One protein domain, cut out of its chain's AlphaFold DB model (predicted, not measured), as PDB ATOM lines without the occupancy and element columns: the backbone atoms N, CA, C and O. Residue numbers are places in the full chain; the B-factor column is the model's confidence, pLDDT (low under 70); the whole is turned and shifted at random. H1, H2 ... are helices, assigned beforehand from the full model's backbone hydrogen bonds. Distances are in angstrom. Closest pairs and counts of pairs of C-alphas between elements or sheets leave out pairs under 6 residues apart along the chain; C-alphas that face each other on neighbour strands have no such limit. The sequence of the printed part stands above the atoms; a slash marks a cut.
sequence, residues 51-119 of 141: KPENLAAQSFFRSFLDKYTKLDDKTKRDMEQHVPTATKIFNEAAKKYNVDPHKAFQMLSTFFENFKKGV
ATOM      1  N   LYS A  51     -21.292 -59.330  15.339       91.69
ATOM      2  CA  LYS A  51     -22.591 -59.756  14.828       91.69
ATOM      3  C   LYS A  51     -23.454 -60.336  15.968       91.69
ATOM      4  O   LYS A  51     -22.911 -61.069  16.799       91.69
ATOM      5  N   PRO A  52     -24.766 -60.045  16.040       84.06
ATOM      6  CA  PRO A  52     -25.620 -60.468  17.156       84.06
ATOM      7  C   PRO A  52     -25.700 -61.985  17.376       84.06
ATOM      8  O   PRO A  52     -25.943 -62.428  18.496       84.06
ATOM      9  N   GLU A  53     -25.475 -62.797  16.345       88.69
ATOM     10  CA  GLU A  53     -25.417 -64.259  16.432       88.69
ATOM     11  C   GLU A  53     -24.154 -64.786  17.142       88.69
ATOM     12  O   GLU A  53     -24.116 -65.938  17.570       88.69
ATOM     13  N   ASN A  54     -23.120 -63.957  17.309       93.88
ATOM     14  CA  ASN A  54     -21.881 -64.352  17.965       93.88
ATOM     15  C   ASN A  54     -22.035 -64.351  19.498       93.88
ATOM     16  O   ASN A  54     -22.359 -63.329  20.106       93.88
ATOM     17  N   LEU A  55     -21.731 -65.478  20.151       94.25
ATOM     18  CA  LEU A  55     -21.860 -65.620  21.610       94.25
ATOM     19  C   LEU A  55     -20.979 -64.639  22.402       94.25
ATOM     20  O   LEU A  55     -21.411 -64.121  23.436       94.25
ATOM     21  N   ALA A  56     -19.766 -64.345  21.922       94.44
ATOM     22  CA  ALA A  56     -18.878 -63.376  22.562       94.44
ATOM     23  C   ALA A  56     -19.425 -61.947  22.421       94.44
ATOM     24  O   ALA A  56     -19.397 -61.193  23.394       94.44
ATOM     25  N   ALA A  57     -20.007 -61.600  21.266       95.38
ATOM     26  CA  ALA A  57     -20.685 -60.319  21.065       95.38
ATOM     27  C   ALA A  57     -21.888 -60.159  21.993       95.38
ATOM     28  O   ALA A  57     -21.994 -59.150  22.683       95.38
ATOM     29  N   GLN A  58     -22.757 -61.170  22.083       95.06
ATOM     30  CA  GLN A  58     -23.898 -61.127  22.998       95.06
ATOM     31  C   GLN A  58     -23.446 -60.954  24.450       95.06
ATOM     32  O   GLN A  58     -24.015 -60.156  25.188       95.06
ATOM     33  N   SER A  59     -22.410 -61.684  24.865       96.12
ATOM     34  CA  SER A  59     -21.864 -61.594  26.224       96.12
ATOM     35  C   SER A  59     -21.299 -60.203  26.505       96.12
ATOM     36  O   SER A  59     -21.588 -59.612  27.548       96.12
ATOM     37  N   PHE A  60     -20.567 -59.644  25.542       96.12
ATOM     38  CA  PHE A  60     -20.093 -58.270  25.595       96.12
ATOM     39  C   PHE A  60     -21.253 -57.269  25.686       96.12
ATOM     40  O   PHE A  60     -21.237 -56.436  26.584       96.12
ATOM     41  N   PHE A  61     -22.285 -57.370  24.843       96.75
ATOM     42  CA  PHE A  61     -23.423 -56.444  24.856       96.75
ATOM     43  C   PHE A  61     -24.212 -56.496  26.165       96.75
ATOM     44  O   PHE A  61     -24.567 -55.446  26.695       96.75
ATOM     45  N   ARG A  62     -24.439 -57.691  26.729       96.38
ATOM     46  CA  ARG A  62     -25.077 -57.839  28.049       96.38
ATOM     47  C   ARG A  62     -24.256 -57.148  29.135       96.38
ATOM     48  O   ARG A  62     -24.794 -56.344  29.886       96.38
ATOM     49  N   SER A  63     -22.952 -57.425  29.179       96.38
ATOM     50  CA  SER A  63     -22.023 -56.824  30.146       96.38
ATOM     51  C   SER A  63     -21.921 -55.306  29.980       96.38
ATOM     52  O   SER A  63     -21.907 -54.565  30.959       96.38
ATOM     53  N   PHE A  64     -21.899 -54.830  28.736       96.38
ATOM     54  CA  PHE A  64     -21.890 -53.413  28.402       96.38
ATOM     55  C   PHE A  64     -23.148 -52.708  28.920       96.38
ATOM     56  O   PHE A  64     -23.030 -51.712  29.629       96.38
ATOM     57  N   LEU A  65     -24.336 -53.236  28.610       96.81
ATOM     58  CA  LEU A  65     -25.606 -52.658  29.049       96.81
ATOM     59  C   LEU A  65     -25.764 -52.703  30.570       96.81
ATOM     60  O   LEU A  65     -26.223 -51.727  31.160       96.81
ATOM     61  N   ASP A  66     -25.342 -53.791  31.216       96.31
ATOM     62  CA  ASP A  66     -25.344 -53.900  32.677       96.31
ATOM     63  C   ASP A  66     -24.467 -52.813  33.321       96.31
ATOM     64  O   ASP A  66     -24.926 -52.070  34.187       96.31
ATOM     65  N   LYS A  67     -23.232 -52.642  32.836       96.31
ATOM     66  CA  LYS A  67     -22.323 -51.591  33.322       96.31
ATOM     67  C   LYS A  67     -22.876 -50.194  33.054       96.31
ATOM     68  O   LYS A  67     -22.841 -49.352  33.941       96.31
ATOM     69  N   TYR A  68     -23.395 -49.956  31.850       95.81
ATOM     70  CA  TYR A  68     -23.924 -48.656  31.442       95.81
ATOM     71  C   TYR A  68     -25.139 -48.233  32.275       95.81
ATOM     72  O   TYR A  68     -25.216 -47.104  32.758       95.81
ATOM     73  N   THR A  69     -26.089 -49.146  32.486       95.31
ATOM     74  CA  THR A  69     -27.309 -48.851  33.252       95.31
ATOM     75  C   THR A  69     -27.021 -48.559  34.722       95.31
ATOM     76  O   THR A  69     -27.724 -47.738  35.312       95.31
ATOM     77  N   LYS A  70     -25.952 -49.143  35.275       96.00
ATOM     78  CA  LYS A  70     -25.475 -48.927  36.649       96.00
ATOM     79  C   LYS A  70     -24.581 -47.699  36.836       96.00
ATOM     80  O   LYS A  70     -24.226 -47.412  37.976       96.00
ATOM     81  N   LEU A  71     -24.219 -46.977  35.772       95.31
ATOM     82  CA  LEU A  71     -23.529 -45.693  35.922       95.31
ATOM     83  C   LEU A  71     -24.402 -44.721  36.722       95.31
ATOM     84  O   LEU A  71     -25.623 -44.668  36.529       95.31
ATOM     85  N   ASP A  72     -23.762 -43.948  37.592       95.31
ATOM     86  CA  ASP A  72     -24.418 -42.886  38.341       95.31
ATOM     87  C   ASP A  72     -24.871 -41.748  37.409       95.31
ATOM     88  O   ASP A  72     -24.376 -41.575  36.288       95.31
ATOM     89  N   ASP A  73     -25.833 -40.955  37.877       95.31
ATOM     90  CA  ASP A  73     -26.453 -39.904  37.069       95.31
ATOM     91  C   ASP A  73     -25.472 -38.800  36.663       95.31
ATOM     92  O   ASP A  73     -25.627 -38.207  35.595       95.31
ATOM     93  N   LYS A  74     -24.448 -38.524  37.481       95.88
ATOM     94  CA  LYS A  74     -23.429 -37.522  37.152       95.88
ATOM     95  C   LYS A  74     -22.585 -38.016  35.979       95.88
ATOM     96  O   LYS A  74     -22.408 -37.267  35.022       95.88
ATOM     97  N   THR A  75     -22.138 -39.270  36.010       94.19
ATOM     98  CA  THR A  75     -21.393 -39.878  34.897       94.19
ATOM     99  C   THR A  75     -22.243 -39.976  33.629       94.19
ATOM    100  O   THR A  75     -21.759 -39.678  32.539       94.19
ATOM    101  N   LYS A  76     -23.533 -40.320  33.735       94.12
ATOM    102  CA  LYS A  76     -24.435 -40.321  32.569       94.12
ATOM    103  C   LYS A  76     -24.577 -38.930  31.949       94.12
ATOM    104  O   LYS A  76     -24.456 -38.812  30.735       94.12
ATOM    105  N   ARG A  77     -24.767 -37.879  32.756       94.19
ATOM    106  CA  ARG A  77     -24.849 -36.488  32.268       94.19
ATOM    107  C   ARG A  77     -23.547 -36.011  31.624       94.19
ATOM    108  O   ARG A  77     -23.590 -35.384  30.573       94.19
ATOM    109  N   ASP A  78     -22.405 -36.350  32.219       92.00
ATOM    110  CA  ASP A  78     -21.072 -36.095  31.654       92.00
ATOM    111  C   ASP A  78     -20.937 -36.723  30.255       92.00
ATOM    112  O   ASP A  78     -20.548 -36.066  29.287       92.00
ATOM    113  N   MET A  79     -21.376 -37.976  30.108       90.75
ATOM    114  CA  MET A  79     -21.409 -38.651  28.812       90.75
ATOM    115  C   MET A  79     -22.415 -38.030  27.831       90.75
ATOM    116  O   MET A  79     -22.147 -37.972  26.631       90.75
ATOM    117  N   GLU A  80     -23.583 -37.580  28.286       91.69
ATOM    118  CA  GLU A  80     -24.551 -36.880  27.429       91.69
ATOM    119  C   GLU A  80     -23.988 -35.557  26.903       91.69
ATOM    120  O   GLU A  80     -24.229 -35.212  25.750       91.69
ATOM    121  N   GLN A  81     -23.205 -34.849  27.717       90.12
ATOM    122  CA  GLN A  81     -22.616 -33.564  27.358       90.12
ATOM    123  C   GLN A  81     -21.459 -33.703  26.360       90.12
ATOM    124  O   GLN A  81     -21.408 -32.966  25.375       90.12
ATOM    125  N   HIS A  82     -20.536 -34.635  26.601       86.12
ATOM    126  CA  HIS A  82     -19.282 -34.718  25.841       86.12
ATOM    127  C   HIS A  82     -19.312 -35.758  24.715       86.12
ATOM    128  O   HIS A  82     -18.611 -35.628  23.715       86.12
ATOM    129  N   VAL A  83     -20.162 -36.781  24.818       82.94
ATOM    130  CA  VAL A  83     -20.302 -37.836  23.796       82.94
ATOM    131  C   VAL A  83     -21.778 -38.118  23.456       82.94
ATOM    132  O   VAL A  83     -22.210 -39.277  23.451       82.94
ATOM    133  N   PRO A  84     -22.571 -37.081  23.110       82.56
ATOM    134  CA  PRO A  84     -24.033 -37.150  23.004       82.56
ATOM    135  C   PRO A  84     -24.532 -38.233  22.043       82.56
ATOM    136  O   PRO A  84     -25.505 -38.931  22.330       82.56
ATOM    137  N   THR A  85     -23.856 -38.413  20.906       83.44
ATOM    138  CA  THR A  85     -24.259 -39.384  19.881       83.44
ATOM    139  C   THR A  85     -24.160 -40.821  20.387       83.44
ATOM    140  O   THR A  85     -25.103 -41.596  20.223       83.44
ATOM    141  N   ALA A  86     -23.044 -41.180  21.030       86.62
ATOM    142  CA  ALA A  86     -22.862 -42.516  21.593       86.62
ATOM    143  C   ALA A  86     -23.833 -42.745  22.755       86.62
ATOM    144  O   ALA A  86     -24.524 -43.761  22.798       86.62
ATOM    145  N   THR A  87     -23.966 -41.754  23.638       90.19
ATOM    146  CA  THR A  87     -24.855 -41.833  24.799       90.19
ATOM    147  C   THR A  87     -26.318 -42.006  24.399       90.19
ATOM    148  O   THR A  87     -27.022 -42.818  24.997       90.19
ATOM    149  N   LYS A  88     -26.775 -41.342  23.328       91.19
ATOM    150  CA  LYS A  88     -28.119 -41.556  22.772       91.19
ATOM    151  C   LYS A  88     -28.340 -43.011  22.345       91.19
ATOM    152  O   LYS A  88     -29.355 -43.599  22.714       91.19
ATOM    153  N   ILE A  89     -27.387 -43.604  21.624       91.06
ATOM    154  CA  ILE A  89     -27.470 -45.004  21.179       91.06
ATOM    155  C   ILE A  89     -27.499 -45.951  22.382       91.06
ATOM    156  O   ILE A  89     -28.299 -46.886  22.415       91.06
ATOM    157  N   PHE A  90     -26.667 -45.702  23.394       94.31
ATOM    158  CA  PHE A  90     -26.616 -46.527  24.603       94.31
ATOM    159  C   PHE A  90     -27.929 -46.465  25.387       94.31
ATOM    160  O   PHE A  90     -28.460 -47.504  25.779       94.31
ATOM    161  N   ASN A  91     -28.501 -45.269  25.536       95.31
ATOM    162  CA  ASN A  91     -29.810 -45.058  26.148       95.31
ATOM    163  C   ASN A  91     -30.929 -45.794  25.392       95.31
ATOM    164  O   ASN A  91     -31.772 -46.452  26.006       95.31
ATOM    165  N   GLU A  92     -30.953 -45.712  24.060       95.12
ATOM    166  CA  GLU A  92     -31.943 -46.414  23.235       95.12
ATOM    167  C   GLU A  92     -31.793 -47.939  23.322       95.12
ATOM    168  O   GLU A  92     -32.793 -48.649  23.469       95.12
ATOM    169  N   ALA A  93     -30.557 -48.443  23.299       95.12
ATOM    170  CA  ALA A  93     -30.261 -49.860  23.460       95.12
ATOM    171  C   ALA A  93     -30.677 -50.377  24.844       95.12
ATOM    172  O   ALA A  93     -31.341 -51.409  24.926       95.12
ATOM    173  N   ALA A  94     -30.369 -49.644  25.919       95.62
ATOM    174  CA  ALA A  94     -30.752 -50.005  27.283       95.62
ATOM    175  C   ALA A  94     -32.276 -50.069  27.459       95.62
ATOM    176  O   ALA A  94     -32.796 -51.043  28.000       95.62
ATOM    177  N   LYS A  95     -33.011 -49.080  26.931       95.62
ATOM    178  CA  LYS A  95     -34.485 -49.085  26.952       95.62
ATOM    179  C   LYS A  95     -35.059 -50.281  26.197       95.62
ATOM    180  O   LYS A  95     -36.017 -50.899  26.651       95.62
ATOM    181  N   LYS A  96     -34.485 -50.604  25.035       94.62
ATOM    182  CA  LYS A  96     -34.964 -51.703  24.192       94.62
ATOM    183  C   LYS A  96     -34.576 -53.073  24.726       94.62
ATOM    184  O   LYS A  96     -35.317 -54.009  24.475       94.62
ATOM    185  N   TYR A  97     -33.497 -53.206  25.493       94.75
ATOM    186  CA  TYR A  97     -33.026 -54.501  25.983       94.75
ATOM    187  C   TYR A  97     -34.063 -55.254  26.826       94.75
ATOM    188  O   TYR A  97     -34.190 -56.463  26.684       94.75
ATOM    189  N   ASN A  98     -34.867 -54.544  27.622       88.00
ATOM    190  CA  ASN A  98     -35.922 -55.158  28.437       88.00
ATOM    191  C   ASN A  98     -37.172 -55.574  27.638       88.00
ATOM    192  O   ASN A  98     -38.031 -56.265  28.173       88.00
ATOM    193  N   VAL A  99     -37.299 -55.135  26.381       93.38
ATOM    194  CA  VAL A  99     -38.481 -55.369  25.529       93.38
ATOM    195  C   VAL A  99     -38.144 -56.288  24.356       93.38
ATOM    196  O   VAL A  99     -38.882 -57.214  24.046       93.38
ATOM    197  N   ASP A 100     -37.024 -56.017  23.693       93.50
ATOM    198  CA  ASP A 100     -36.524 -56.702  22.507       93.50
ATOM    199  C   ASP A 100     -34.979 -56.724  22.558       93.50
ATOM    200  O   ASP A 100     -34.306 -55.843  21.998       93.50
ATOM    201  N   PRO A 101     -34.393 -57.719  23.256       92.69
ATOM    202  CA  PRO A 101     -32.944 -57.875  23.365       92.69
ATOM    203  C   PRO A 101     -32.245 -57.979  22.007       92.69
ATOM    204  O   PRO A 101     -31.113 -57.525  21.857       92.69
ATOM    205  N   HIS A 102     -32.918 -58.548  21.004       93.44
ATOM    206  CA  HIS A 102     -32.349 -58.713  19.674       93.44
ATOM    207  C   HIS A 102     -32.144 -57.357  18.993       93.44
ATOM    208  O   HIS A 102     -31.049 -57.074  18.508       93.44
ATOM    209  N   LYS A 103     -33.147 -56.468  19.030       94.12
ATOM    210  CA  LYS A 103     -32.983 -55.095  18.522       94.12
ATOM    211  C   LYS A 103     -31.941 -54.309  19.307       94.12
ATOM    212  O   LYS A 103     -31.160 -53.584  18.693       94.12
ATOM    213  N   ALA A 104     -31.902 -54.459  20.634       94.81
ATOM    214  CA  ALA A 104     -30.860 -53.857  21.472       94.81
ATOM    215  C   ALA A 104     -29.458 -54.242  20.978       94.81
ATOM    216  O   ALA A 104     -28.620 -53.374  20.730       94.81
ATOM    217  N   PHE A 105     -29.229 -55.536  20.752       95.81
ATOM    218  CA  PHE A 105     -27.953 -56.041  20.254       95.81
ATOM    219  C   PHE A 105     -27.666 -55.632  18.813       95.81
ATOM    220  O   PHE A 105     -26.511 -55.368  18.502       95.81
ATOM    221  N   GLN A 106     -28.671 -55.516  17.944       94.88
ATOM    222  CA  GLN A 106     -28.473 -54.996  16.588       94.88
ATOM    223  C   GLN A 106     -27.956 -53.552  16.597       94.88
ATOM    224  O   GLN A 106     -26.979 -53.263  15.911       94.88
ATOM    225  N   MET A 107     -28.542 -52.661  17.407       91.50
ATOM    226  CA  MET A 107     -28.062 -51.272  17.495       91.50
ATOM    227  C   MET A 107     -26.626 -51.206  18.019       91.50
ATOM    228  O   MET A 107     -25.789 -50.508  17.445       91.50
ATOM    229  N   LEU A 108     -26.323 -51.965  19.080       93.88
ATOM    230  CA  LEU A 108     -24.970 -52.028  19.635       93.88
ATOM    231  C   LEU A 108     -23.978 -52.646  18.644       93.88
ATOM    232  O   LEU A 108     -22.878 -52.128  18.494       93.88
ATOM    233  N   SER A 109     -24.369 -53.698  17.925       93.56
ATOM    234  CA  SER A 109     -23.563 -54.318  16.872       93.56
ATOM    235  C   SER A 109     -23.184 -53.303  15.801       93.56
ATOM    236  O   SER A 109     -21.999 -53.106  15.540       93.56
ATOM    237  N   THR A 110     -24.163 -52.583  15.245       89.25
ATOM    238  CA  THR A 110     -23.913 -51.546  14.237       89.25
ATOM    239  C   THR A 110     -22.975 -50.463  14.761       89.25
ATOM    240  O   THR A 110     -22.013 -50.104  14.080       89.25
ATOM    241  N   PHE A 111     -23.218 -49.962  15.976       89.00
ATOM    242  CA  PHE A 111     -22.358 -48.958  16.593       89.00
ATOM    243  C   PHE A 111     -20.922 -49.466  16.758       89.00
ATOM    244  O   PHE A 111     -19.983 -48.815  16.306       89.00
ATOM    245  N   PHE A 112     -20.741 -50.636  17.372       89.19
ATOM    246  CA  PHE A 112     -19.419 -51.143  17.716       89.19
ATOM    247  C   PHE A 112     -18.630 -51.654  16.504       89.19
ATOM    248  O   PHE A 112     -17.407 -51.527  16.487       89.19
ATOM    249  N   GLU A 113     -19.288 -52.174  15.465       88.00
ATOM    250  CA  GLU A 113     -18.638 -52.496  14.186       88.00
ATOM    251  C   GLU A 113     -18.090 -51.222  13.530       88.00
ATOM    252  O   GLU A 113     -16.937 -51.185  13.098       88.00
ATOM    253  N   ASN A 114     -18.881 -50.145  13.509       82.50
ATOM    254  CA  ASN A 114     -18.436 -48.852  12.988       82.50
ATOM    255  C   ASN A 114     -17.339 -48.233  13.860       82.50
ATOM    256  O   ASN A 114     -16.374 -47.692  13.326       82.50
ATOM    257  N   PHE A 115     -17.436 -48.373  15.183       81.75
ATOM    258  CA  PHE A 115     -16.394 -47.971  16.123       81.75
ATOM    259  C   PHE A 115     -15.072 -48.700  15.833       81.75
ATOM    260  O   PHE A 115     -14.054 -48.042  15.631       81.75
ATOM    261  N   LYS A 116     -15.079 -50.038  15.709       80.81
ATOM    262  CA  LYS A 116     -13.877 -50.827  15.371       80.81
ATOM    263  C   LYS A 116     -13.310 -50.462  13.997       80.81
ATOM    264  O   LYS A 116     -12.098 -50.324  13.856       80.81
ATOM    265  N   LYS A 117     -14.161 -50.265  12.983       75.31
ATOM    266  CA  LYS A 117     -13.732 -49.812  11.646       75.31
ATOM    267  C   LYS A 117     -13.102 -48.425  11.691       75.31
ATOM    268  O   LYS A 117     -12.056 -48.212  11.089       75.31
ATOM    269  N   GLY A 118     -13.703 -47.502  12.439       64.69
ATOM    270  CA  GLY A 118     -13.153 -46.172  12.667       64.69
ATOM    271  C   GLY A 118     -11.770 -46.250  13.309       64.69
ATOM    272  O   GLY A 118     -10.834 -45.620  12.811       64.69
ATOM    273  N   VAL A 119     -11.620 -47.077  14.351       59.53
ATOM    274  CA  VAL A 119     -10.338 -47.364  15.021       59.53
ATOM    275  C   VAL A 119      -9.309 -47.993  14.076       59.53
ATOM    276  O   VAL A 119      -8.127 -47.845  14.330       59.53
TER     277      VAL A 119
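What this domain is: This is residues 51 to 119 of the 141 residues of an uncharacterized protein of Angiostrongylus cantonensis (UniProt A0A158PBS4). H3 and H4 form a helical hairpin, and H1 crosses one side of it nearly at right angles to both. The short helix H2 sits at the far end of H1, where the backbone folds back to begin H3, and the last residues of H4, 114 to 119, stick out from the body. The printed part has 69 residues with four named helices, in the order H1, H2, H3, H4, and no named strand; the class is all helix. The whole is compact, with a radius of gyration of the C-alphas of 11.9 A, and flat, spanning 34 by 29 by 16 A.

Where its parts are: Start at Lys 51 and go on to C-alpha 55 at (-21.860, -65.620, 21.610), where H1 begins; it covers residues 55 to 69 and is 21.1 A long from first to last C-alpha. Next look at H2, residues 73 to 82, 14.3 A long. H3 follows in residues 84 to 97; find its C-alpha 84 at (-24.033, -37.150, 23.004), from where it runs 19.8 A. The longest helix, H4, covers residues 101 to 119 over 26.3 A and ends at C-alpha 119 at (-10.338, -47.364, 15.021).

How they stand to each other: Begin with H3, the hub, which touches the three other helices. H3 and H4 form the hairpin, running opposite ways at a shallow tilt of 28 degrees; look for their closest C-alphas at Ala 93 and Ala 104, 4.5 A apart. H4 touches H3 with residues 103 to 111 alone. H1 touches H3 with residues 65 to 69 alone, and their closest C-alphas, those of Leu 65 and Ala 94, are 6.1 A apart. These two helices stand about perpendicular at 73 degrees, only just more than a steep tilt. Residues 57 to 61 of H1 touch residues 105 to 109 of H4, with the closest C-alphas at Phe 61 and Phe 105, 6.5 A apart, and the lines about perpendicular at 84 degrees. H2 touches residues 87 to 88 of H3, the closest C-alphas being those of Glu 80 and Thr 87, 5.6 A apart; the two run opposite ways at a steep tilt of 47 degrees. The helix packing is mostly crossed, with 1 of the 4 touching pairs at a shallow tilt. H2 and H4 are apart, and H1 and H2 are only just apart, at 8.4 A. In H1, H2, H3 and H4 every O i to N i+4 pair is within hydrogen-bond range.

The domain as a whole: The C-alphas farthest apart are those of Glu 53 and Lys 74, at 33.9 A. Look at residues 70 to 75, of which 73 to 75 belong to H2, and at residues 114 to 119 of H4: both stretches stand free. The body without them spans 33 by 23 by 16 A. The three links between helices are tight, and the printed part has no cut. The mean pLDDT of the printed part is 91.2; look to residues 118 to 119 for the model's low confidence, under 70.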